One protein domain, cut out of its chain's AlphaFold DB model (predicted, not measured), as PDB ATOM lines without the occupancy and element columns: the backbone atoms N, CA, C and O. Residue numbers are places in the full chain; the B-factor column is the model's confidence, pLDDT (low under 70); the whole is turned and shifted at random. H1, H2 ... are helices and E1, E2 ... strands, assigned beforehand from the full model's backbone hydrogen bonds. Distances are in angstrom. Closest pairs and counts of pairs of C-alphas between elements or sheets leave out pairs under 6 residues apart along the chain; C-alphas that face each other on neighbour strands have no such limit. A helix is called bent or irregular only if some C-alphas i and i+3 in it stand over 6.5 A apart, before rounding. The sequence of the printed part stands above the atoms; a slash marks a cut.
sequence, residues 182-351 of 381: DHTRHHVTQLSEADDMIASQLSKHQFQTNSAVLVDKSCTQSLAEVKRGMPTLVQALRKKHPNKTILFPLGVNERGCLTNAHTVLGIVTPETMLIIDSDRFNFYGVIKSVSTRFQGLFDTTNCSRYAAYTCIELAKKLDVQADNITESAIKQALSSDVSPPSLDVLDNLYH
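AT A GLANCE: This is residues 182 to 351 of the 381 residues of an uncharacterized protein of Parashewanella spongiae (UniProt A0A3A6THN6). Picture a strongly twisted sheet of five strands in the middle, with helices over both its faces: the long H3 runs along one face, H1 and H4 are on that face too, and H2 alone covers the other. The short H5 is off the sheet, near the end of the printed part. The printed part has 170 residues with five named helices and five named strands, in the order H1 E1 H2 E2 E3 E4 E5 H3 H4 H5. The sheet runs E1 E2 E3 E4 E5 and is mixed, and the class is mixed, helices and strands. The whole is compact, with a radius of gyration of the C-alphas of 14.8 A, and rounded, spanning 41 by 37 by 27 A.

IN THESE COORDINATES: Find C-alpha 182 at (3.707, 6.787, -11.814); from there H1, residues 182 to 204, runs 33.0 A to C-alpha 204 at (8.935, 39.297, -9.180). Next come E1, residues 212 to 214, 6.7 A long, and H2, residues 223 to 240, 24.4 A long. H2 is irregular: C-alphas 228 and 231 are 7.1 A apart, and it has a kink of 46 degrees near residue 230. E2, residues 245 to 252, covers 20.9 A and bends by 53 degrees at residue 249. E3, residues 262 to 268, covers 19.1 A, E4, residues 273 to 277, 13.3 A, and E5, residues 289 to 291, 6.7 A. H3, residues 303 to 321, runs 26.8 A, and H4, residues 327 to 337, 15.8 A. H5, residues 343 to 347, ends at C-alpha 347, printed at (17.657, 26.207, -5.032).

HOW THE PARTS SIT: Start in the sheet, where E2, E3 and E4 form a meander, each strand the antiparallel neighbour of the one before. In the hairpin of E2 and E3, look for N 250 and O 264, 2.8 A apart; in that of E3 and E4, for N 267 and O 274, also 2.8 A. The edge strands are parallel to their neighbours: N 213 of E1 is 2.8 A from O 245 of E2, and N 290 of E5 is 2.8 A from O 275 of E4. E1, H2 and E2 make a strand-helix-strand unit, two parallel neighbour strands with a helix between, and its crossover is right-handed. H3 is on the sheet at a height of 8.1 A, over E2 and E3; the closest C-alphas of E3 and H3 are those of Thr 263 and Ser 304, 5.0 A apart. H4 is on the same face, over E4 and E5, and H2 is on the opposite face, over E2 and E3. Helices on both faces give three layers, H1, H3 and H4 on one and H2 on the other. H3 is the hub. With residues 304 to 312 alone it touches H1, at a shallow tilt of 32 degrees, the same way, closest at the C-alphas of Ala 194 and Ser 304, 5.2 A. H3 touches H4 with residues 314 to 318 alone, about perpendicular at 75 degrees, closest at the C-alphas of Lys 317 and Ala 333, 6.8 A. H3 and H5 only just touch, with 3 pairs of C-alphas within 8 A, the closest those of Arg 305 and Leu 346, 6.1 A. Every O i to N i+4 pair is within hydrogen-bond range in H1 and H5; H2 has 12 of 14, H3 13 of 15 and H4 6 of 7.

THE WHOLE: The two C-alphas farthest apart are those of Asp 182 and Asp 323, 43.6 A. The printed part has no cut. The links E4 to E5 and E5 to H3 are long, with 11 residues each. The mean pLDDT of the printed part is 73.4; look for values under 70 at 64 residues, among them residues 182 to 223.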
ATOM      1  N   ASP A 182       3.102   5.935 -12.865       49.00
ATOM      2  CA  ASP A 182       3.707   6.787 -11.814       49.00
ATOM      3  C   ASP A 182       4.926   7.625 -12.250       49.00
ATOM      4  O   ASP A 182       5.139   8.712 -11.716       49.00
ATOM      5  N   HIS A 183       5.693   7.188 -13.256       46.22
ATOM      6  CA  HIS A 183       6.767   8.011 -13.827       46.22
ATOM      7  C   HIS A 183       6.217   9.304 -14.444       46.22
ATOM      8  O   HIS A 183       6.749  10.382 -14.202       46.22
ATOM      9  N   THR A 184       5.097   9.245 -15.165       52.53
ATOM     10  CA  THR A 184       4.465  10.436 -15.747       52.53
ATOM     11  C   THR A 184       3.938  11.390 -14.684       52.53
ATOM     12  O   THR A 184       4.017  12.594 -14.894       52.53
ATOM     13  N   ARG A 185       3.492  10.898 -13.520       52.62
ATOM     14  CA  ARG A 185       3.097  11.773 -12.402       52.62
ATOM     15  C   ARG A 185       4.275  12.579 -11.865       52.62
ATOM     16  O   ARG A 185       4.158  13.794 -11.778       52.62
ATOM     17  N   HIS A 186       5.411  11.935 -11.586       56.88
ATOM     18  CA  HIS A 186       6.612  12.641 -11.126       56.88
ATOM     19  C   HIS A 186       7.090  13.691 -12.146       56.88
ATOM     20  O   HIS A 186       7.541  14.769 -11.775       56.88
ATOM     21  N   HIS A 187       6.930  13.417 -13.441       58.16
ATOM     22  CA  HIS A 187       7.286  14.361 -14.501       58.16
ATOM     23  C   HIS A 187       6.315  15.527 -14.649       58.16
ATOM     24  O   HIS A 187       6.758  16.648 -14.876       58.16
ATOM     25  N   VAL A 188       5.013  15.290 -14.493       55.12
ATOM     26  CA  VAL A 188       4.030  16.376 -14.405       55.12
ATOM     27  C   VAL A 188       4.357  17.274 -13.212       55.12
ATOM     28  O   VAL A 188       4.298  18.489 -13.355       55.12
ATOM     29  N   THR A 189       4.803  16.708 -12.086       60.31
ATOM     30  CA  THR A 189       5.291  17.489 -10.940       60.31
ATOM     31  C   THR A 189       6.525  18.322 -11.296       60.31
ATOM     32  O   THR A 189       6.490  19.529 -11.111       60.31
ATOM     33  N   GLN A 190       7.574  17.739 -11.890       60.31
ATOM     34  CA  GLN A 190       8.785  18.491 -12.271       60.31
ATOM     35  C   GLN A 190       8.529  19.605 -13.302       60.31
ATOM     36  O   GLN A 190       9.216  20.626 -13.302       60.31
ATOM     37  N   LEU A 191       7.573  19.399 -14.208       57.31
ATOM     38  CA  LEU A 191       7.179  20.395 -15.201       57.31
ATOM     39  C   LEU A 191       6.319  21.505 -14.597       57.31
ATOM     40  O   LEU A 191       6.561  22.668 -14.899       57.31
ATOM     41  N   SER A 192       5.384  21.150 -13.712       61.72
ATOM     42  CA  SER A 192       4.628  22.121 -12.915       61.72
ATOM     43  C   SER A 192       5.574  22.974 -12.075       61.72
ATOM     44  O   SER A 192       5.448  24.188 -12.072       61.72
ATOM     45  N   GLU A 193       6.580  22.362 -11.445       64.00
ATOM     46  CA  GLU A 193       7.616  23.094 -10.715       64.00
ATOM     47  C   GLU A 193       8.376  24.066 -11.631       64.00
ATOM     48  O   GLU A 193       8.585  25.212 -11.248       64.00
ATOM     49  N   ALA A 194       8.759  23.656 -12.848       56.66
ATOM     50  CA  ALA A 194       9.401  24.561 -13.807       56.66
ATOM     51  C   ALA A 194       8.496  25.739 -14.203       56.66
ATOM     52  O   ALA A 194       8.978  26.871 -14.260       56.66
ATOM     53  N   ASP A 195       7.218  25.477 -14.490       59.91
ATOM     54  CA  ASP A 195       6.230  26.506 -14.832       59.91
ATOM     55  C   ASP A 195       6.062  27.500 -13.673       59.91
ATOM     56  O   ASP A 195       6.227  28.707 -13.867       59.91
ATOM     57  N   ASP A 196       5.856  26.997 -12.452       63.75
ATOM     58  CA  ASP A 196       5.697  27.801 -11.237       63.75
ATOM     59  C   ASP A 196       6.950  28.643 -10.944       63.75
ATOM     60  O   ASP A 196       6.852  29.827 -10.610       63.75
ATOM     61  N   MET A 197       8.149  28.072 -11.122       66.88
ATOM     62  CA  MET A 197       9.420  28.790 -10.978       66.88
ATOM     63  C   MET A 197       9.535  29.933 -11.983       66.88
ATOM     64  O   MET A 197       9.877  31.060 -11.614       66.88
ATOM     65  N   ILE A 198       9.265  29.648 -13.259       63.38
ATOM     66  CA  ILE A 198       9.334  30.638 -14.332       63.38
ATOM     67  C   ILE A 198       8.319  31.751 -14.042       63.38
ATOM     68  O   ILE A 198       8.698  32.921 -13.998       63.38
ATOM     69  N   ALA A 199       7.065  31.416 -13.740       61.06
ATOM     70  CA  ALA A 199       6.025  32.390 -13.415       61.06
ATOM     71  C   ALA A 199       6.367  33.240 -12.171       61.06
ATOM     72  O   ALA A 199       6.233  34.469 -12.198       61.06
ATOM     73  N   SER A 200       6.867  32.620 -11.095       62.78
ATOM     74  CA  SER A 200       7.252  33.301  -9.848       62.78
ATOM     75  C   SER A 200       8.409  34.280 -10.053       62.78
ATOM     76  O   SER A 200       8.359  35.421  -9.599       62.78
ATOM     77  N   GLN A 201       9.458  33.872 -10.765       65.00
ATOM     78  CA  GLN A 201      10.627  34.727 -10.982       65.00
ATOM     79  C   GLN A 201      10.327  35.863 -11.966       65.00
ATOM     80  O   GLN A 201      10.780  36.992 -11.779       65.00
ATOM     81  N   LEU A 202       9.508  35.610 -12.989       59.31
ATOM     82  CA  LEU A 202       9.122  36.641 -13.953       59.31
ATOM     83  C   LEU A 202       8.180  37.690 -13.364       59.31
ATOM     84  O   LEU A 202       8.328  38.875 -13.670       59.31
ATOM     85  N   SER A 203       7.237  37.269 -12.514       56.66
ATOM     86  CA  SER A 203       6.330  38.185 -11.813       56.66
ATOM     87  C   SER A 203       7.085  39.082 -10.829       56.66
ATOM     88  O   SER A 203       6.865  40.293 -10.827       56.66
ATOM     89  N   LYS A 204       8.049  38.530 -10.077       58.41
ATOM     90  CA  LYS A 204       8.935  39.297  -9.180       58.41
ATOM     91  C   LYS A 204       9.779  40.329  -9.911       58.41
ATOM     92  O   LYS A 204       9.995  41.426  -9.410       58.41
ATOM     93  N   HIS A 205      10.273  39.978 -11.089       50.31
ATOM     94  CA  HIS A 205      11.178  40.842 -11.832       50.31
ATOM     95  C   HIS A 205      10.470  41.809 -12.788       50.31
ATOM     96  O   HIS A 205      11.160  42.522 -13.512       50.31
ATOM     97  N   GLN A 206       9.128  41.855 -12.791       50.69
ATOM     98  CA  GLN A 206       8.331  42.677 -13.711       50.69
ATOM     99  C   GLN A 206       8.885  42.625 -15.143       50.69
ATOM    100  O   GLN A 206       9.036  43.661 -15.793       50.69
ATOM    101  N   PHE A 207       9.234  41.428 -15.632       52.25
ATOM    102  CA  PHE A 207       9.797  41.277 -16.973       52.25
ATOM    103  C   PHE A 207       8.736  41.621 -18.022       52.25
ATOM    104  O   PHE A 207       8.022  40.762 -18.533       52.25
ATOM    105  N   GLN A 208       8.642  42.902 -18.369       50.84
ATOM    106  CA  GLN A 208       7.946  43.376 -19.553       50.84
ATOM    107  C   GLN A 208       8.880  43.209 -20.747       50.84
ATOM    108  O   GLN A 208       9.313  44.190 -21.341       50.84
ATOM    109  N   THR A 209       9.227  41.966 -21.094       51.84
ATOM    110  CA  THR A 209      10.054  41.769 -22.282       51.84
ATOM    111  C   THR A 209       9.244  42.177 -23.506       51.84
ATOM    112  O   THR A 209       8.214  41.566 -23.831       51.84
ATOM    113  N   ASN A 210       9.691  43.212 -24.211       55.16
ATOM    114  CA  ASN A 210       8.987  43.690 -25.400       55.16
ATOM    115  C   ASN A 210       9.046  42.643 -26.519       55.16
ATOM    116  O   ASN A 210       8.089  42.486 -27.286       55.16
ATOM    117  N   SER A 211      10.111  41.841 -26.513       54.38
ATOM    118  CA  SER A 211      10.494  40.977 -27.632       54.38
ATOM    119  C   SER A 211      10.402  39.488 -27.354       54.38
ATOM    120  O   SER A 211      10.408  38.700 -28.300       54.38
ATOM    121  N   ALA A 212      10.248  39.091 -26.090       55.97
ATOM    122  CA  ALA A 212       9.985  37.714 -25.704       55.97
ATOM    123  C   ALA A 212       8.574  37.556 -25.104       55.97
ATOM    124  O   ALA A 212       8.015  38.487 -24.526       55.97
ATOM    125  N   VAL A 213       7.968  36.383 -25.279       58.47
ATOM    126  CA  VAL A 213       6.758  35.955 -24.568       58.47
ATOM    127  C   VAL A 213       7.043  34.625 -23.921       58.47
ATOM    128  O   VAL A 213       7.570  33.718 -24.561       58.47
ATOM    129  N   LEU A 214       6.643  34.513 -22.666       58.44
ATOM    130  CA  LEU A 214       6.720  33.274 -21.918       58.44
ATOM    131  C   LEU A 214       5.343  32.626 -21.939       58.44
ATOM    132  O   LEU A 214       4.333  33.290 -21.699       58.44
ATOM    133  N   VAL A 215       5.298  31.359 -22.341       57.25
ATOM    134  CA  VAL A 215       4.048  30.600 -22.417       57.25
ATOM    135  C   VAL A 215       4.056  29.574 -21.305       57.25
ATOM    136  O   VAL A 215       4.817  28.613 -21.349       57.25
ATOM    137  N   ASP A 216       3.174  29.803 -20.343       51.19
ATOM    138  CA  ASP A 216       2.870  28.905 -19.238       51.19
ATOM    139  C   ASP A 216       2.020  27.732 -19.747       51.19
ATOM    140  O   ASP A 216       0.789  27.782 -19.727       51.19
ATOM    141  N   LYS A 217       2.689  26.765 -20.391       53.34
ATOM    142  CA  LYS A 217       2.146  25.459 -20.797       53.34
ATOM    143  C   LYS A 217       3.285  24.460 -20.969       53.34
ATOM    144  O   LYS A 217       3.688  24.168 -22.102       53.34
ATOM    145  N   SER A 218       3.768  23.888 -19.876       53.00
ATOM    146  CA  SER A 218       4.573  22.679 -19.966       53.00
ATOM    147  C   SER A 218       3.721  21.481 -20.409       53.00
ATOM    148  O   SER A 218       2.534  21.345 -20.105       53.00
ATOM    149  N   CYS A 219       4.316  20.583 -21.190       53.34
ATOM    150  CA  CYS A 219       3.750  19.257 -21.415       53.34
ATOM    151  C   CYS A 219       4.843  18.238 -21.639       53.34
ATOM    152  O   CYS A 219       5.883  18.563 -22.205       53.34
ATOM    153  N   THR A 220       4.594  17.006 -21.202       50.62
ATOM    154  CA  THR A 220       5.489  15.880 -21.450       50.62
ATOM    155  C   THR A 220       5.044  15.139 -22.701       50.62
ATOM    156  O   THR A 220       3.928  14.625 -22.760       50.62
ATOM    157  N   GLN A 221       5.906  15.073 -23.714       63.56
ATOM    158  CA  GLN A 221       5.606  14.407 -24.982       63.56
ATOM    159  C   GLN A 221       6.766  13.524 -25.440       63.56
ATOM    160  O   GLN A 221       7.928  13.784 -25.124       63.56
ATOM    161  N   SER A 222       6.475  12.477 -26.213       63.53
ATOM    162  CA  SER A 222       7.538  11.799 -26.967       63.53
ATOM    163  C   SER A 222       8.140  12.762 -27.993       63.53
ATOM    164  O   SER A 222       7.450  13.635 -28.524       63.53
ATOM    165  N   LEU A 223       9.415  12.591 -28.346       66.88
ATOM    166  CA  LEU A 223      10.060  13.444 -29.351       66.88
ATOM    167  C   LEU A 223       9.330  13.400 -30.706       66.88
ATOM    168  O   LEU A 223       9.279  14.392 -31.437       66.88
ATOM    169  N   ALA A 224       8.730  12.253 -31.037       70.19
ATOM    170  CA  ALA A 224       7.921  12.077 -32.237       70.19
ATOM    171  C   ALA A 224       6.621  12.904 -32.205       70.19
ATOM    172  O   ALA A 224       6.225  13.459 -33.234       70.19
ATOM    173  N   GLU A 225       5.964  12.999 -31.049       69.81
ATOM    174  CA  GLU A 225       4.764  13.821 -30.853       69.81
ATOM    175  C   GLU A 225       5.097  15.304 -30.841       69.81
ATOM    176  O   GLU A 225       4.431  16.054 -31.554       69.81
ATOM    177  N   VAL A 226       6.175  15.693 -30.148       70.81
ATOM    178  CA  VAL A 226       6.742  17.046 -30.206       70.81
ATOM    179  C   VAL A 226       6.918  17.423 -31.670       70.81
ATOM    180  O   VAL A 226       6.299  18.369 -32.136       70.81
ATOM    181  N   LYS A 227       7.645  16.615 -32.449       74.00
ATOM    182  CA  LYS A 227       7.875  16.848 -33.881       74.00
ATOM    183  C   LYS A 227       6.580  16.968 -34.697       74.00
ATOM    184  O   LYS A 227       6.512  17.804 -35.595       74.00
ATOM    185  N   ARG A 228       5.574  16.130 -34.430       75.56
ATOM    186  CA  ARG A 228       4.308  16.111 -35.184       75.56
ATOM    187  C   ARG A 228       3.418  17.308 -34.858       75.56
ATOM    188  O   ARG A 228       2.844  17.892 -35.769       75.56
ATOM    189  N   GLY A 229       3.294  17.651 -33.578       70.56
ATOM    190  CA  GLY A 229       2.477  18.766 -33.098       70.56
ATOM    191  C   GLY A 229       3.149  20.123 -33.277       70.56
ATOM    192  O   GLY A 229       2.468  21.150 -33.266       70.56
ATOM    193  N   MET A 230       4.469  20.142 -33.482       73.75
ATOM    194  CA  MET A 230       5.227  21.383 -33.469       73.75
ATOM    195  C   MET A 230       4.805  22.407 -34.515       73.75
ATOM    196  O   MET A 230       4.634  23.564 -34.141       73.75
ATOM    197  N   PRO A 231       4.604  22.050 -35.798       78.25
ATOM    198  CA  PRO A 231       4.200  23.036 -36.795       78.25
ATOM    199  C   PRO A 231       2.891  23.735 -36.411       78.25
ATOM    200  O   PRO A 231       2.776  24.950 -36.550       78.25
ATOM    201  N   THR A 232       1.937  22.985 -35.853       75.69
ATOM    202  CA  THR A 232       0.658  23.517 -35.371       75.69
ATOM    203  C   THR A 232       0.843  24.416 -34.150       75.69
ATOM    204  O   THR A 232       0.273  25.505 -34.112       75.69
ATOM    205  N   LEU A 233       1.667  24.002 -33.181       72.06
ATOM    206  CA  LEU A 233       1.983  24.810 -32.001       72.06
ATOM    207  C   LEU A 233       2.666  26.123 -32.402       72.06
ATOM    208  O   LEU A 233       2.209  27.193 -32.013       72.06
ATOM    209  N   VAL A 234       3.701  26.055 -33.242       75.69
ATOM    210  CA  VAL A 234       4.416  27.222 -33.775       75.69
ATOM    211  C   VAL A 234       3.459  28.151 -34.513       75.69
ATOM    212  O   VAL A 234       3.483  29.353 -34.271       75.69
ATOM    213  N   GLN A 235       2.585  27.621 -35.371       78.12
ATOM    214  CA  GLN A 235       1.611  28.427 -36.105       78.12
ATOM    215  C   GLN A 235       0.618  29.127 -35.166       78.12
ATOM    216  O   GLN A 235       0.337  30.312 -35.349       78.12
ATOM    217  N   ALA A 236       0.105  28.430 -34.149       73.75
ATOM    218  CA  ALA A 236      -0.807  29.005 -33.162       73.75
ATOM    219  C   ALA A 236      -0.125  30.107 -32.335       73.75
ATOM    220  O   ALA A 236      -0.668  31.202 -32.171       73.75
ATOM    221  N   LEU A 237       1.095  29.835 -31.876       72.44
ATOM    222  CA  LEU A 237       1.925  30.769 -31.129       72.44
ATOM    223  C   LEU A 237       2.282  32.011 -31.963       72.44
ATOM    224  O   LEU A 237       2.129  33.134 -31.487       72.44
ATOM    225  N   ARG A 238       2.651  31.830 -33.235       76.75
ATOM    226  CA  ARG A 238       2.929  32.911 -34.196       76.75
ATOM    227  C   ARG A 238       1.693  33.735 -34.519       76.75
ATOM    228  O   ARG A 238       1.788  34.950 -34.603       76.75
ATOM    229  N   LYS A 239       0.522  33.111 -34.657       80.00
ATOM    230  CA  LYS A 239      -0.735  33.841 -34.874       80.00
ATOM    231  C   LYS A 239      -1.032  34.798 -33.716       80.00
ATOM    232  O   LYS A 239      -1.540  35.890 -33.944       80.00
ATOM    233  N   LYS A 240      -0.714  34.388 -32.485       75.31
ATOM    234  CA  LYS A 240      -0.931  35.194 -31.280       75.31
ATOM    235  C   LYS A 240       0.177  36.228 -31.046       75.31
ATOM    236  O   LYS A 240      -0.094  37.317 -30.550       75.31
ATOM    237  N   HIS A 241       1.412  35.894 -31.414       78.25
ATOM    238  CA  HIS A 241       2.606  36.698 -31.160       78.25
ATOM    239  C   HIS A 241       3.503  36.773 -32.413       78.25
ATOM    240  O   HIS A 241       4.603  36.216 -32.423       78.25
ATOM    241  N   PRO A 242       3.058  37.454 -33.488       76.00
ATOM    242  CA  PRO A 242       3.691  37.367 -34.810       76.00
ATOM    243  C   PRO A 242       5.154  37.815 -34.826       76.00
ATOM    244  O   PRO A 242       5.970  37.192 -35.503       76.00
ATOM    245  N   ASN A 243       5.504  38.804 -34.000       76.50
ATOM    246  CA  ASN A 243       6.826  39.436 -34.000       76.50
ATOM    247  C   ASN A 243       7.649  39.147 -32.741       76.50
ATOM    248  O   ASN A 243       8.699  39.749 -32.557       76.50
ATOM    249  N   LYS A 244       7.185  38.255 -31.858       78.00
ATOM    250  CA  LYS A 244       7.899  37.968 -30.609       78.00
ATOM    251  C   LYS A 244       8.629  36.633 -30.680       78.00
ATOM    252  O   LYS A 244       8.197  35.703 -31.373       78.00
ATOM    253  N   THR A 245       9.740  36.541 -29.968       83.00
ATOM    254  CA  THR A 245      10.365  35.272 -29.603       83.00
ATOM    255  C   THR A 245       9.567  34.657 -28.474       83.00
ATOM    256  O   THR A 245       9.079  35.357 -27.597       83.00
ATOM    257  N   ILE A 246       9.372  33.349 -28.504       83.00
ATOM    258  CA  ILE A 246       8.541  32.670 -27.520       83.00
ATOM    259  C   ILE A 246       9.405  31.644 -26.819       83.00
ATOM    260  O   ILE A 246      10.046  30.836 -27.486       83.00
ATOM    261  N   LEU A 247       9.431  31.710 -25.496       85.88
ATOM    262  CA  LEU A 247      10.196  30.842 -24.615       85.88
ATOM    263  C   LEU A 247       9.201  30.026 -23.785       85.88
ATOM    264  O   LEU A 247       8.237  30.584 -23.263       85.88
ATOM    265  N   PHE A 248       9.393  28.715 -23.685       80.12
ATOM    266  CA  PHE A 248       8.518  27.863 -22.876       80.12
ATOM    267  C   PHE A 248       9.241  26.594 -22.422       80.12
ATOM    268  O   PHE A 248       9.987  26.008 -23.212       80.12
ATOM    269  N   PRO A 249       9.039  26.139 -21.180       82.44
ATOM    270  CA  PRO A 249       9.523  24.832 -20.764       82.44
ATOM    271  C   PRO A 249       8.787  23.733 -21.542       82.44
ATOM    272  O   PRO A 249       7.587  23.803 -21.810       82.44
ATOM    273  N   LEU A 250       9.524  22.706 -21.939       82.75
ATOM    274  CA  LEU A 250       9.027  21.583 -22.719       82.75
ATOM    275  C   LEU A 250       9.506  20.284 -22.077       82.75
ATOM    276  O   LEU A 250      10.705  20.052 -21.939       82.75
ATOM    277  N   GLY A 251       8.570  19.410 -21.724       81.44
ATOM    278  CA  GLY A 251       8.874  18.066 -21.264       81.44
ATOM    279  C   GLY A 251       9.032  17.105 -22.435       81.44
ATOM    280  O   GLY A 251       8.171  17.005 -23.310       81.44
ATOM    281  N   VAL A 252      10.113  16.340 -22.428       80.56
ATOM    282  CA  VAL A 252      10.383  15.290 -23.410       80.56
ATOM    283  C   VAL A 252      10.541  13.956 -22.692       80.56
ATOM    284  O   VAL A 252      11.340  13.839 -21.773       80.56
ATOM    285  N   ASN A 253       9.780  12.944 -23.106       73.06
ATOM    286  CA  ASN A 253       9.861  11.579 -22.560       73.06
ATOM    287  C   ASN A 253      10.936  10.726 -23.247       73.06
ATOM    288  O   ASN A 253      11.310   9.664 -22.756       73.06
ATOM    289  N   GLU A 254      11.409  11.177 -24.407       69.38
ATOM    290  CA  GLU A 254      12.357  10.448 -25.237       69.38
ATOM    291  C   GLU A 254      13.419  11.406 -25.771       69.38
ATOM    292  O   GLU A 254      13.113  12.448 -26.354       69.38
ATOM    293  N   ARG A 255      14.683  11.028 -25.591       71.00
ATOM    294  CA  ARG A 255      15.871  11.746 -26.045       71.00
ATOM    295  C   ARG A 255      16.750  10.769 -26.814       71.00
ATOM    296  O   ARG A 255      17.668  10.161 -26.267       71.00
ATOM    297  N   GLY A 256      16.442  10.580 -28.096       67.69
ATOM    298  CA  GLY A 256      17.143   9.615 -28.941       67.69
ATOM    299  C   GLY A 256      16.941   8.187 -28.431       67.69
ATOM    300  O   GLY A 256      15.852   7.641 -28.566       67.69
ATOM    301  N   CYS A 257      17.983   7.581 -27.855       62.59
ATOM    302  CA  CYS A 257      17.909   6.242 -27.258       62.59
ATOM    303  C   CYS A 257      17.540   6.234 -25.765       62.59
ATOM    304  O   CYS A 257      17.356   5.159 -25.198       62.59
ATOM    305  N   LEU A 258      17.453   7.400 -25.119       67.19
ATOM    306  CA  LEU A 258      17.073   7.514 -23.713       67.19
ATOM    307  C   LEU A 258      15.557   7.696 -23.599       67.19
ATOM    308  O   LEU A 258      15.005   8.625 -24.179       67.19
ATOM    309  N   THR A 259      14.898   6.847 -22.816       68.69
ATOM    310  CA  THR A 259      13.444   6.888 -22.557       68.69
ATOM    311  C   THR A 259      13.115   7.494 -21.192       68.69
ATOM    312  O   THR A 259      12.110   7.153 -20.573       68.69
ATOM    313  N   ASN A 260      14.010   8.336 -20.678       71.44
ATOM    314  CA  ASN A 260      13.834   9.000 -19.394       71.44
ATOM    315  C   ASN A 260      13.262  10.381 -19.654       71.44
ATOM    316  O   ASN A 260      13.802  11.093 -20.515       71.44
ATOM    317  N   ALA A 261      12.235  10.775 -18.901       76.19
ATOM    318  CA  ALA A 261      11.731  12.115 -19.092       76.19
ATOM    319  C   ALA A 261      12.697  13.172 -18.577       76.19
ATOM    320  O   ALA A 261      13.554  12.939 -17.722       76.19
ATOM    321  N   HIS A 262      12.579  14.325 -19.212       85.38
ATOM    322  CA  HIS A 262      13.541  15.396 -19.139       85.38
ATOM    323  C   HIS A 262      12.848  16.698 -19.504       85.38
ATOM    324  O   HIS A 262      11.947  16.708 -20.343       85.38
ATOM    325  N   THR A 263      13.274  17.793 -18.896       87.00
ATOM    326  CA  THR A 263      12.745  19.122 -19.198       87.00
ATOM    327  C   THR A 263      13.789  19.909 -19.970       87.00
ATOM    328  O   THR A 263      14.950  19.973 -19.576       87.00
ATOM    329  N   VAL A 264      13.365  20.505 -21.078       89.50
ATOM    330  CA  VAL A 264      14.169  21.384 -21.928       89.50
ATOM    331  C   VAL A 264      13.475  22.727 -22.097       89.50
ATOM    332  O   VAL A 264      12.302  22.881 -21.767       89.50
ATOM    333  N   LEU A 265      14.180  23.706 -22.652       90.38
ATOM    334  CA  LEU A 265      13.603  24.992 -23.021       90.38
ATOM    335  C   LEU A 265      13.294  25.016 -24.524       90.38
ATOM    336  O   LEU A 265      14.191  24.933 -25.361       90.38
ATOM    337  N   GLY A 266      12.022  25.146 -24.882       89.44
ATOM    338  CA  GLY A 266      11.580  25.413 -26.245       89.44
ATOM    339  C   GLY A 266      11.685  26.898 -26.586       89.44
ATOM    340  O   GLY A 266      11.287  27.758 -25.800       89.44
ATOM    341  N   ILE A 267      12.198  27.202 -27.780       88.94
ATOM    342  CA  ILE A 267      12.282  28.561 -28.319       88.94
ATOM    343  C   ILE A 267      11.676  28.616 -29.707       88.94
ATOM    344  O   ILE A 267      12.116  27.913 -30.613       88.94
ATOM    345  N   VAL A 268      10.723  29.519 -29.907       85.94
ATOM    346  CA  VAL A 268      10.108  29.781 -31.209       85.94
ATOM    347  C   VAL A 268      10.408  31.216 -31.631       85.94
ATOM    348  O   VAL A 268       9.910  32.171 -31.042       85.94
ATOM    349  N   THR A 269      11.188  31.362 -32.700       83.38
ATOM    350  CA  THR A 269      11.519  32.628 -33.388       83.38
ATOM    351  C   THR A 269      10.720  32.745 -34.700       83.38
ATOM    352  O   THR A 269      10.037  31.779 -35.069       83.38
ATOM    353  N   PRO A 270      10.687  33.915 -35.372       74.19
ATOM    354  CA  PRO A 270       9.988  34.059 -36.654       74.19
ATOM    355  C   PRO A 270      10.484  33.079 -37.719       74.19
ATOM    356  O   PRO A 270       9.700  32.596 -38.530       74.19
ATOM    357  N   GLU A 271      11.774  32.752 -37.680       75.94
ATOM    358  CA  GLU A 271      12.447  31.962 -38.711       75.94
ATOM    359  C   GLU A 271      12.569  30.484 -38.344       75.94
ATOM    360  O   GLU A 271      12.659  29.614 -39.212       75.94
ATOM    361  N   THR A 272      12.645  30.178 -37.050       81.31
ATOM    362  CA  THR A 272      13.015  28.838 -36.614       81.31
ATOM    363  C   THR A 272      12.502  28.485 -35.232       81.31
ATOM    364  O   THR A 272      12.174  29.348 -34.414       81.31
ATOM    365  N   MET A 273      12.493  27.187 -34.963       83.88
ATOM    366  CA  MET A 273      12.358  26.658 -33.621       83.88
ATOM    367  C   MET A 273      13.661  25.992 -33.195       83.88
ATOM    368  O   MET A 273      14.303  25.298 -33.986       83.88
ATOM    369  N   LEU A 274      13.998  26.176 -31.925       88.88
ATOM    370  CA  LEU A 274      15.154  25.593 -31.273       88.88
ATOM    371  C   LEU A 274      14.739  24.961 -29.940       88.88
ATOM    372  O   LEU A 274      13.875  25.484 -29.242       88.88
ATOM    373  N   ILE A 275      15.378  23.854 -29.581       90.44
ATOM    374  CA  ILE A 275      15.388  23.325 -28.216       90.44
ATOM    375  C   ILE A 275      16.715  23.702 -27.558       90.44
ATOM    376  O   ILE A 275      17.774  23.493 -28.146       90.44
ATOM    377  N   ILE A 276      16.673  24.218 -26.338       91.06
ATOM    378  CA  ILE A 276      17.848  24.345 -25.487       91.06
ATOM    379  C   ILE A 276      17.787  23.274 -24.403       91.06
ATOM    380  O   ILE A 276      16.837  23.226 -23.626       91.06
ATOM    381  N   ASP A 277      18.812  22.432 -24.355       91.81
ATOM    382  CA  ASP A 277      18.965  21.371 -23.366       91.81
ATOM    383  C   ASP A 277      20.096  21.711 -22.383       91.81
ATOM    384  O   ASP A 277      21.171  22.164 -22.783       91.81
ATOM    385  N   SER A 278      19.862  21.495 -21.091       89.75
ATOM    386  CA  SER A 278      20.884  21.602 -20.051       89.75
ATOM    387  C   SER A 278      21.874  20.440 -20.052       89.75
ATOM    388  O   SER A 278      23.007  20.600 -19.593       89.75
ATOM    389  N   ASP A 279      21.471  19.286 -20.582       86.00
ATOM    390  CA  ASP A 279      22.299  18.093 -20.713       86.00
ATOM    391  C   ASP A 279      23.334  18.263 -21.835       86.00
ATOM    392  O   ASP A 279      23.166  19.041 -22.774       86.00
ATOM    393  N   ARG A 280      24.443  17.529 -21.748       74.81
ATOM    394  CA  ARG A 280      25.596  17.633 -22.654       74.81
ATOM    395  C   ARG A 280      25.348  17.046 -24.035       74.81
ATOM    396  O   ARG A 280      26.125  17.299 -24.958       74.81
ATOM    397  N   PHE A 281      24.305  16.238 -24.166       69.31
ATOM    398  CA  PHE A 281      24.061  15.429 -25.342       69.31
ATOM    399  C   PHE A 281      22.848  15.932 -26.126       69.31
ATOM    400  O   PHE A 281      21.726  15.971 -25.629       69.31
ATOM    401  N   ASN A 282      23.068  16.250 -27.401       67.50
ATOM    402  CA  ASN A 282      21.999  16.636 -28.315       67.50
ATOM    403  C   ASN A 282      21.363  15.387 -28.935       67.50
ATOM    404  O   ASN A 282      21.805  14.903 -29.976       67.50
ATOM    405  N   PHE A 283      20.310  14.865 -28.309       66.00
ATOM    406  CA  PHE A 283      19.625  13.657 -28.788       66.00
ATOM    407  C   PHE A 283      18.404  13.923 -29.683       66.00
ATOM    408  O   PHE A 283      17.675  13.001 -30.048       66.00
ATOM    409  N   TYR A 284      18.158  15.180 -30.046       67.75
ATOM    410  CA  TYR A 284      16.893  15.599 -30.658       67.75
ATOM    411  C   TYR A 284      16.806  15.358 -32.166       67.75
ATOM    412  O   TYR A 284      15.733  15.542 -32.745       67.75
ATOM    413  N   GLY A 285      17.908  14.914 -32.787       67.12
ATOM    414  CA  GLY A 285      18.016  14.476 -34.180       67.12
ATOM    415  C   GLY A 285      17.498  15.495 -35.197       67.12
ATOM    416  O   GLY A 285      18.265  16.230 -35.805       67.12
ATOM    417  N   VAL A 286      16.180  15.505 -35.393       68.94
ATOM    418  CA  VAL A 286      15.460  16.288 -36.406       68.94
ATOM    419  C   VAL A 286      15.075  17.689 -35.920       68.94
ATOM    420  O   VAL A 286      14.811  18.565 -36.740       68.94
ATOM    421  N   ILE A 287      15.031  17.918 -34.607       76.69
ATOM    422  CA  ILE A 287      14.775  19.249 -34.047       76.69
ATOM    423  C   ILE A 287      16.119  19.921 -33.781       76.69
ATOM    424  O   ILE A 287      16.992  19.342 -33.128       76.69
ATOM    425  N   LYS A 288      16.286  21.152 -34.284       86.00
ATOM    426  CA  LYS A 288      17.469  21.960 -33.981       86.00
ATOM    427  C   LYS A 288      17.592  22.092 -32.468       86.00
ATOM    428  O   LYS A 288      16.635  22.476 -31.798       86.00
ATOM    429  N   SER A 289      18.769  21.778 -31.945       88.12
ATOM    430  CA  SER A 289      19.029  21.828 -30.513       88.12
ATOM    431  C   SER A 289      20.381  22.453 -30.200       88.12
ATOM    432  O   SER A 289      21.335  22.341 -30.972       88.12
ATOM    433  N   VAL A 290      20.436  23.141 -29.066       89.44
ATOM    434  CA  VAL A 290      21.647  23.696 -28.465       89.44
ATOM    435  C   VAL A 290      21.748  23.142 -27.052       89.44
ATOM    436  O   VAL A 290      20.767  23.122 -26.321       89.44
ATOM    437  N   SER A 291      22.942  22.704 -26.672       89.62
ATOM    438  CA  SER A 291      23.226  22.255 -25.313       89.62
ATOM    439  C   SER A 291      23.931  23.375 -24.553       89.62
ATOM    440  O   SER A 291      24.916  23.920 -25.059       89.62
ATOM    441  N   THR A 292      23.460  23.706 -23.350       89.31
ATOM    442  CA  THR A 292      24.176  24.611 -22.433       89.31
ATOM    443  C   THR A 292      25.249  23.882 -21.629       89.31
ATOM    444  O   THR A 292      26.193  24.509 -21.157       89.31
ATOM    445  N   ARG A 293      25.139  22.550 -21.504       88.38
ATOM    446  CA  ARG A 293      26.038  21.683 -20.719       88.38
ATOM    447  C   ARG A 293      26.084  22.018 -19.224       88.38
ATOM    448  O   ARG A 293      27.037  21.619 -18.553       88.38
ATOM    449  N   PHE A 294      25.090  22.743 -18.709       89.00
ATOM    450  CA  PHE A 294      25.027  23.124 -17.296       89.00
ATOM    451  C   PHE A 294      24.793  21.925 -16.386       89.00
ATOM    452  O   PHE A 294      25.354  21.866 -15.297       89.00
ATOM    453  N   GLN A 295      24.024  20.945 -16.854       85.31
ATOM    454  CA  GLN A 295      23.714  19.755 -16.083       85.31
ATOM    455  C   GLN A 295      24.898  18.782 -16.107       85.31
ATOM    456  O   GLN A 295      25.422  18.401 -17.162       85.31
ATOM    457  N   GLY A 296      25.349  18.391 -14.914       78.69
ATOM    458  CA  GLY A 296      26.358  17.350 -14.749       78.69
ATOM    459  C   GLY A 296      25.845  15.989 -15.228       78.69
ATOM    460  O   GLY A 296      24.650  15.723 -15.203       78.69
ATOM    461  N   LEU A 297      26.751  15.083 -15.613       72.44
ATOM    462  CA  LEU A 297      26.394  13.748 -16.132       72.44
ATOM    463  C   LEU A 297      25.564  12.904 -15.143       72.44
ATOM    464  O   LEU A 297      24.833  11.995 -15.544       72.44
ATOM    465  N   PHE A 298      25.724  13.175 -13.849       74.31
ATOM    466  CA  PHE A 298      25.064  12.459 -12.758       74.31
ATOM    467  C   PHE A 298      23.924  13.245 -12.124       74.31
ATOM    468  O   PHE A 298      23.213  12.706 -11.286       74.31
ATOM    469  N   ASP A 299      23.736  14.495 -12.535       78.25
ATOM    470  CA  ASP A 299      22.574  15.267 -12.138       78.25
ATOM    471  C   ASP A 299      21.410  14.817 -13.019       78.25
ATOM    472  O   ASP A 299      21.360  15.135 -14.204       78.25
ATOM    473  N   THR A 300      20.507  14.011 -12.472       77.81
ATOM    474  CA  THR A 300      19.333  13.492 -13.192       77.81
ATOM    475  C   THR A 300      18.037  14.183 -12.783       77.81
ATOM    476  O   THR A 300      16.986  13.858 -13.331       77.81
ATOM    477  N   THR A 301      18.093  15.130 -11.844       79.25
ATOM    478  CA  THR A 301      16.911  15.669 -11.160       79.25
ATOM    479  C   THR A 301      16.676  17.147 -11.436       79.25
ATOM    480  O   THR A 301      15.536  17.587 -11.369       79.25
ATOM    481  N   ASN A 302      17.705  17.922 -11.799       83.06
ATOM    482  CA  ASN A 302      17.581  19.381 -11.899       83.06
ATOM    483  C   ASN A 302      17.289  19.911 -13.316       83.06
ATOM    484  O   ASN A 302      17.402  21.113 -13.551       83.06
ATOM    485  N   CYS A 303      16.920  19.056 -14.280       86.69
ATOM    486  CA  CYS A 303      16.690  19.474 -15.676       86.69
ATOM    487  C   CYS A 303      15.668  20.620 -15.816       86.69
ATOM    488  O   CYS A 303      15.910  21.581 -16.546       86.69
ATOM    489  N   SER A 304      14.572  20.570 -15.053       85.06
ATOM    490  CA  SER A 304      13.560  21.632 -14.952       85.06
ATOM    491  C   SER A 304      14.162  22.953 -14.474       85.06
ATOM    492  O   SER A 304      13.935  24.002 -15.076       85.06
ATOM    493  N   ARG A 305      15.003  22.891 -13.439       85.88
ATOM    494  CA  ARG A 305      15.652  24.056 -12.827       85.88
ATOM    495  C   ARG A 305      16.623  24.736 -13.779       85.88
ATOM    496  O   ARG A 305      16.608  25.957 -13.910       85.88
ATOM    497  N   TYR A 306      17.436  23.955 -14.490       90.06
ATOM    498  CA  TYR A 306      18.329  24.508 -15.506       90.06
ATOM    499  C   TYR A 306      17.557  25.103 -16.686       90.06
ATOM    500  O   TYR A 306      17.971  26.141 -17.209       90.06
ATOM    501  N   ALA A 307      16.449  24.482 -17.107       89.12
ATOM    502  CA  ALA A 307      15.590  25.032 -18.152       89.12
ATOM    503  C   ALA A 307      14.997  26.384 -17.721       89.12
ATOM    504  O   ALA A 307      15.095  27.351 -18.477       89.12
ATOM    505  N   ALA A 308      14.480  26.480 -16.492       84.69
ATOM    506  CA  ALA A 308      13.963  27.718 -15.910       84.69
ATOM    507  C   ALA A 308      15.043  28.806 -15.794       84.69
ATOM    508  O   ALA A 308      14.853  29.916 -16.290       84.69
ATOM    509  N   TYR A 309      16.212  28.480 -15.231       88.38
ATOM    510  CA  TYR A 309      17.354  29.396 -15.151       88.38
ATOM    511  C   TYR A 309      17.748  29.934 -16.534       88.38
ATOM    512  O   TYR A 309      17.851  31.143 -16.741       88.38
ATOM    513  N   THR A 310      17.902  29.036 -17.510       90.56
ATOM    514  CA  THR A 310      18.261  29.407 -18.884       90.56
ATOM    515  C   THR A 310      17.192  30.298 -19.511       90.56
ATOM    516  O   THR A 310      17.520  31.245 -20.218       90.56
ATOM    517  N   CYS A 311      15.919  30.018 -19.234       87.69
ATOM    518  CA  CYS A 311      14.790  30.806 -19.707       87.69
ATOM    519  C   CYS A 311      14.861  32.254 -19.205       87.69
ATOM    520  O   CYS A 311      14.786  33.185 -20.005       87.69
ATOM    521  N   ILE A 312      15.081  32.431 -17.899       83.12
ATOM    522  CA  ILE A 312      15.187  33.737 -17.236       83.12
ATOM    523  C   ILE A 312      16.390  34.523 -17.770       83.12
ATOM    524  O   ILE A 312      16.254  35.681 -18.169       83.12
ATOM    525  N   GLU A 313      17.567  33.897 -17.818       86.38
ATOM    526  CA  GLU A 313      18.794  34.549 -18.286       86.38
ATOM    527  C   GLU A 313      18.728  34.923 -19.767       86.38
ATOM    528  O   GLU A 313      19.206  35.984 -20.177       86.38
ATOM    529  N   LEU A 314      18.098  34.080 -20.583       86.69
ATOM    530  CA  LEU A 314      17.913  34.377 -21.992       86.69
ATOM    531  C   LEU A 314      16.882  35.494 -22.190       86.69
ATOM    532  O   LEU A 314      17.135  36.401 -22.977       86.69
ATOM    533  N   ALA A 315      15.768  35.490 -21.453       82.81
ATOM    534  CA  ALA A 315      14.764  36.553 -21.516       82.81
ATOM    535  C   ALA A 315      15.368  37.934 -21.202       82.81
ATOM    536  O   ALA A 315      15.165  38.872 -21.975       82.81
ATOM    537  N   LYS A 316      16.194  38.031 -20.147       78.88
ATOM    538  CA  LYS A 316      16.943  39.250 -19.779       78.88
ATOM    539  C   LYS A 316      17.778  39.805 -20.932       78.88
ATOM    540  O   LYS A 316      17.828  41.010 -21.152       78.88
ATOM    541  N   LYS A 317      18.459  38.921 -21.657       79.19
ATOM    542  CA  LYS A 317      19.400  39.304 -22.720       79.19
ATOM    543  C   LYS A 317      18.708  39.619 -24.033       79.19
ATOM    544  O   LYS A 317      19.122  40.529 -24.745       79.19
ATOM    545  N   LEU A 318      17.662  38.867 -24.353       77.50
ATOM    546  CA  LEU A 318      16.895  39.050 -25.578       77.50
ATOM    547  C   LEU A 318      16.099  40.358 -25.576       77.50
ATOM    548  O   LEU A 318      15.873  40.915 -26.645       77.50
ATOM    549  N   ASP A 319      15.738  40.884 -24.406       69.56
ATOM    550  CA  ASP A 319      15.078  42.189 -24.301       69.56
ATOM    551  C   ASP A 319      15.966  43.347 -24.798       69.56
ATOM    552  O   ASP A 319      15.477  44.343 -25.325       69.56
ATOM    553  N   VAL A 320      17.292  43.178 -24.740       61.16
ATOM    554  CA  VAL A 320      18.268  44.141 -25.276       61.16
ATOM    555  C   VAL A 320      18.342  44.091 -26.814       61.16
ATOM    556  O   VAL A 320      18.774  45.052 -27.446       61.16
ATOM    557  N   GLN A 321      17.907  42.992 -27.441       60.38
ATOM    558  CA  GLN A 321      18.009  42.735 -28.887       60.38
ATOM    559  C   GLN A 321      16.628  42.672 -29.543       60.38
ATOM    560  O   GLN A 321      16.284  41.710 -30.229       60.38
ATOM    561  N   ALA A 322      15.824  43.701 -29.279       57.53
ATOM    562  CA  ALA A 322      14.377  43.641 -29.403       57.53
ATOM    563  C   ALA A 322      13.827  43.272 -30.799       57.53
ATOM    564  O   ALA A 322      12.725  42.723 -30.891       57.53
ATOM    565  N   ASP A 323      14.597  43.508 -31.859       57.97
ATOM    566  CA  ASP A 323      14.177  43.278 -33.236       57.97
ATOM    567  C   ASP A 323      14.975  42.130 -33.875       57.97
ATOM    568  O   ASP A 323      16.199  42.174 -33.976       57.97
ATOM    569  N   ASN A 324      14.259  41.110 -34.364       62.72
ATOM    570  CA  ASN A 324      14.791  39.981 -35.142       62.72
ATOM    571  C   ASN A 324      15.828  39.106 -34.417       62.72
ATOM    572  O   ASN A 324      16.959  38.919 -34.868       62.72
ATOM    573  N   ILE A 325      15.401  38.483 -33.318       75.19
ATOM    574  CA  ILE A 325      16.186  37.457 -32.624       75.19
ATOM    575  C   ILE A 325      16.353  36.233 -33.539       75.19
ATOM    576  O   ILE A 325      15.410  35.478 -33.788       75.19
ATOM    577  N   THR A 326      17.578  36.044 -34.025       82.12
ATOM    578  CA  THR A 326      17.994  34.916 -34.871       82.12
ATOM    579  C   THR A 326      18.548  33.758 -34.037       82.12
ATOM    580  O   THR A 326      18.920  33.910 -32.872       82.12
ATOM    581  N   GLU A 327      18.691  32.581 -34.653       82.50
ATOM    582  CA  GLU A 327      19.370  31.437 -34.025       82.50
ATOM    583  C   GLU A 327      20.806  31.782 -33.586       82.50
ATOM    584  O   GLU A 327      21.252  31.351 -32.523       82.50
ATOM    585  N   SER A 328      21.533  32.575 -34.381       83.38
ATOM    586  CA  SER A 328      22.886  33.019 -34.035       83.38
ATOM    587  C   SER A 328      22.901  33.943 -32.822       83.38
ATOM    588  O   SER A 328      23.788  33.798 -31.986       83.38
ATOM    589  N   ALA A 329      21.909  34.829 -32.688       83.31
ATOM    590  CA  ALA A 329      21.775  35.702 -31.524       83.31
ATOM    591  C   ALA A 329      21.538  34.888 -30.244       83.31
ATOM    592  O   ALA A 329      22.189  35.122 -29.229       83.31
ATOM    593  N   ILE A 330      20.684  33.859 -30.317       85.31
ATOM    594  CA  ILE A 330      20.453  32.933 -29.197       85.31
ATOM    595  C   ILE A 330      21.744  32.192 -28.835       85.31
ATOM    596  O   ILE A 330      22.132  32.162 -27.671       85.31
ATOM    597  N   LYS A 331      22.443  31.618 -29.823       84.81
ATOM    598  CA  LYS A 331      23.712  30.912 -29.581       84.81
ATOM    599  C   LYS A 331      24.764  31.825 -28.963       84.81
ATOM    600  O   LYS A 331      25.440  31.399 -28.036       84.81
ATOM    601  N   GLN A 332      24.869  33.060 -29.449       83.69
ATOM    602  CA  GLN A 332      25.779  34.059 -28.900       83.69
ATOM    603  C   GLN A 332      25.422  34.385 -27.448       83.69
ATOM    604  O   GLN A 332      26.291  34.287 -26.589       83.69
ATOM    605  N   ALA A 333      24.149  34.678 -27.157       83.50
ATOM    606  CA  ALA A 333      23.685  34.985 -25.803       83.50
ATOM    607  C   ALA A 333      23.996  33.859 -24.802       83.50
ATOM    608  O   ALA A 333      24.312  34.135 -23.643       83.50
ATOM    609  N   LEU A 334      23.938  32.602 -25.257       83.81
ATOM    610  CA  LEU A 334      24.296  31.424 -24.466       83.81
ATOM    611  C   LEU A 334      25.812  31.224 -24.336       83.81
ATOM    612  O   LEU A 334      26.260  30.759 -23.294       83.81
ATOM    613  N   SER A 335      26.607  31.544 -25.364       77.88
ATOM    614  CA  SER A 335      28.045  31.255 -25.371       77.88
ATOM    615  C   SER A 335      28.909  32.325 -24.707       77.88
ATOM    616  O   SER A 335      29.992  31.993 -24.234       77.88
ATOM    617  N   SER A 336      28.497  33.597 -24.723       64.69
ATOM    618  CA  SER A 336      29.304  34.687 -24.161       64.69
ATOM    619  C   SER A 336      29.054  34.920 -22.673       64.69
ATOM    620  O   SER A 336      29.985  35.302 -21.977       64.69
ATOM    621  N   ASP A 337      27.836  34.666 -22.175       61.59
ATOM    622  CA  ASP A 337      27.408  35.308 -20.925       61.59
ATOM    623  C   ASP A 337      26.524  34.450 -20.000       61.59
ATOM    624  O   ASP A 337      26.076  34.962 -18.975       61.59
ATOM    625  N   VAL A 338      26.146  33.210 -20.345       71.00
ATOM    626  CA  VAL A 338      25.394  32.342 -19.409       71.00
ATOM    627  C   VAL A 338      26.355  31.305 -18.836       71.00
ATOM    628  O   VAL A 338      26.697  30.325 -19.496       71.00
ATOM    629  N   SER A 339      26.812  31.528 -17.606       79.19
ATOM    630  CA  SER A 339      27.611  30.546 -16.874       79.19
ATOM    631  C   SER A 339      26.723  29.459 -16.257       79.19
ATOM    632  O   SER A 339      25.573  29.749 -15.902       79.19
ATOM    633  N   PRO A 340      27.254  28.234 -16.064       83.88
ATOM    634  CA  PRO A 340      26.577  27.211 -15.278       83.88
ATOM    635  C   PRO A 340      26.220  27.761 -13.885       83.88
ATOM    636  O   PRO A 340      27.114  28.292 -13.217       83.88
ATOM    637  N   PRO A 341      24.950  27.682 -13.448       88.00
ATOM    638  CA  PRO A 341      24.564  28.129 -12.114       88.00
ATOM    639  C   PRO A 341      25.105  27.160 -11.053       88.00
ATOM    640  O   PRO A 341      25.246  25.964 -11.318       88.00
ATOM    641  N   SER A 342      25.397  27.655  -9.847       86.56
ATOM    642  CA  SER A 342      25.616  26.769  -8.697       86.56
ATOM    643  C   SER A 342      24.296  26.132  -8.256       86.56
ATOM    644  O   SER A 342      23.219  26.631  -8.588       86.56
ATOM    645  N   LEU A 343      24.370  25.045  -7.479       80.38
ATOM    646  CA  LEU A 343      23.169  24.427  -6.910       80.38
ATOM    647  C   LEU A 343      22.397  25.416  -6.028       80.38
ATOM    648  O   LEU A 343      21.195  25.541  -6.209       80.38
ATOM    649  N   ASP A 344      23.088  26.220  -5.217       83.81
ATOM    650  CA  ASP A 344      22.450  27.262  -4.400       83.81
ATOM    651  C   ASP A 344      21.659  28.271  -5.249       83.81
ATOM    652  O   ASP A 344      20.574  28.700  -4.867       83.81
ATOM    653  N   VAL A 345      22.171  28.654  -6.428       85.06
ATOM    654  CA  VAL A 345      21.438  29.539  -7.349       85.06
ATOM    655  C   VAL A 345      20.170  28.854  -7.854       85.06
ATOM    656  O   VAL A 345      19.136  29.508  -7.944       85.06
ATOM    657  N   LEU A 346      20.228  27.555  -8.161       84.12
ATOM    658  CA  LEU A 346      19.056  26.786  -8.580       84.12
ATOM    659  C   LEU A 346      18.047  26.590  -7.443       84.12
ATOM    660  O   LEU A 346      16.847  26.665  -7.692       84.12
ATOM    661  N   ASP A 347      18.510  26.364  -6.214       79.12
ATOM    662  CA  ASP A 347      17.657  26.207  -5.032       79.12
ATOM    663  C   ASP A 347      16.969  27.529  -4.667       79.12
ATOM    664  O   ASP A 347      15.768  27.564  -4.402       79.12
ATOM    665  N   ASN A 348      17.676  28.655  -4.787       77.62
ATOM    666  CA  ASN A 348      17.104  29.989  -4.593       77.62
ATOM    667  C   ASN A 348      16.054  30.368  -5.651       77.62
ATOM    668  O   ASN A 348      15.290  31.312  -5.451       77.62
ATOM    669  N   LEU A 349      15.959  29.642  -6.773       71.88
ATOM    670  CA  LEU A 349      14.831  29.824  -7.690       71.88
ATOM    671  C   LEU A 349      13.510  29.307  -7.083       71.88
ATOM    672  O   LEU A 349      12.464  29.853  -7.441       71.88
ATOM    673  N   TYR A 350      13.557  28.322  -6.169       64.38
ATOM    674  CA  TYR A 350      12.394  27.721  -5.483       64.38
ATOM    675  C   TYR A 350      11.968  28.457  -4.227       64.38
ATOM    676  O   TYR A 350      10.797  28.403  -3.860       64.38
ATOM    677  N   HIS A 351      12.903  29.121  -3.559       60.34
ATOM    678  CA  HIS A 351      12.609  29.898  -2.371       60.34
ATOM    679  C   HIS A 351      12.488  31.357  -2.794       60.34
ATOM    680  O   HIS A 351      13.507  32.003  -3.044       60.34
TER     681      HIS A 351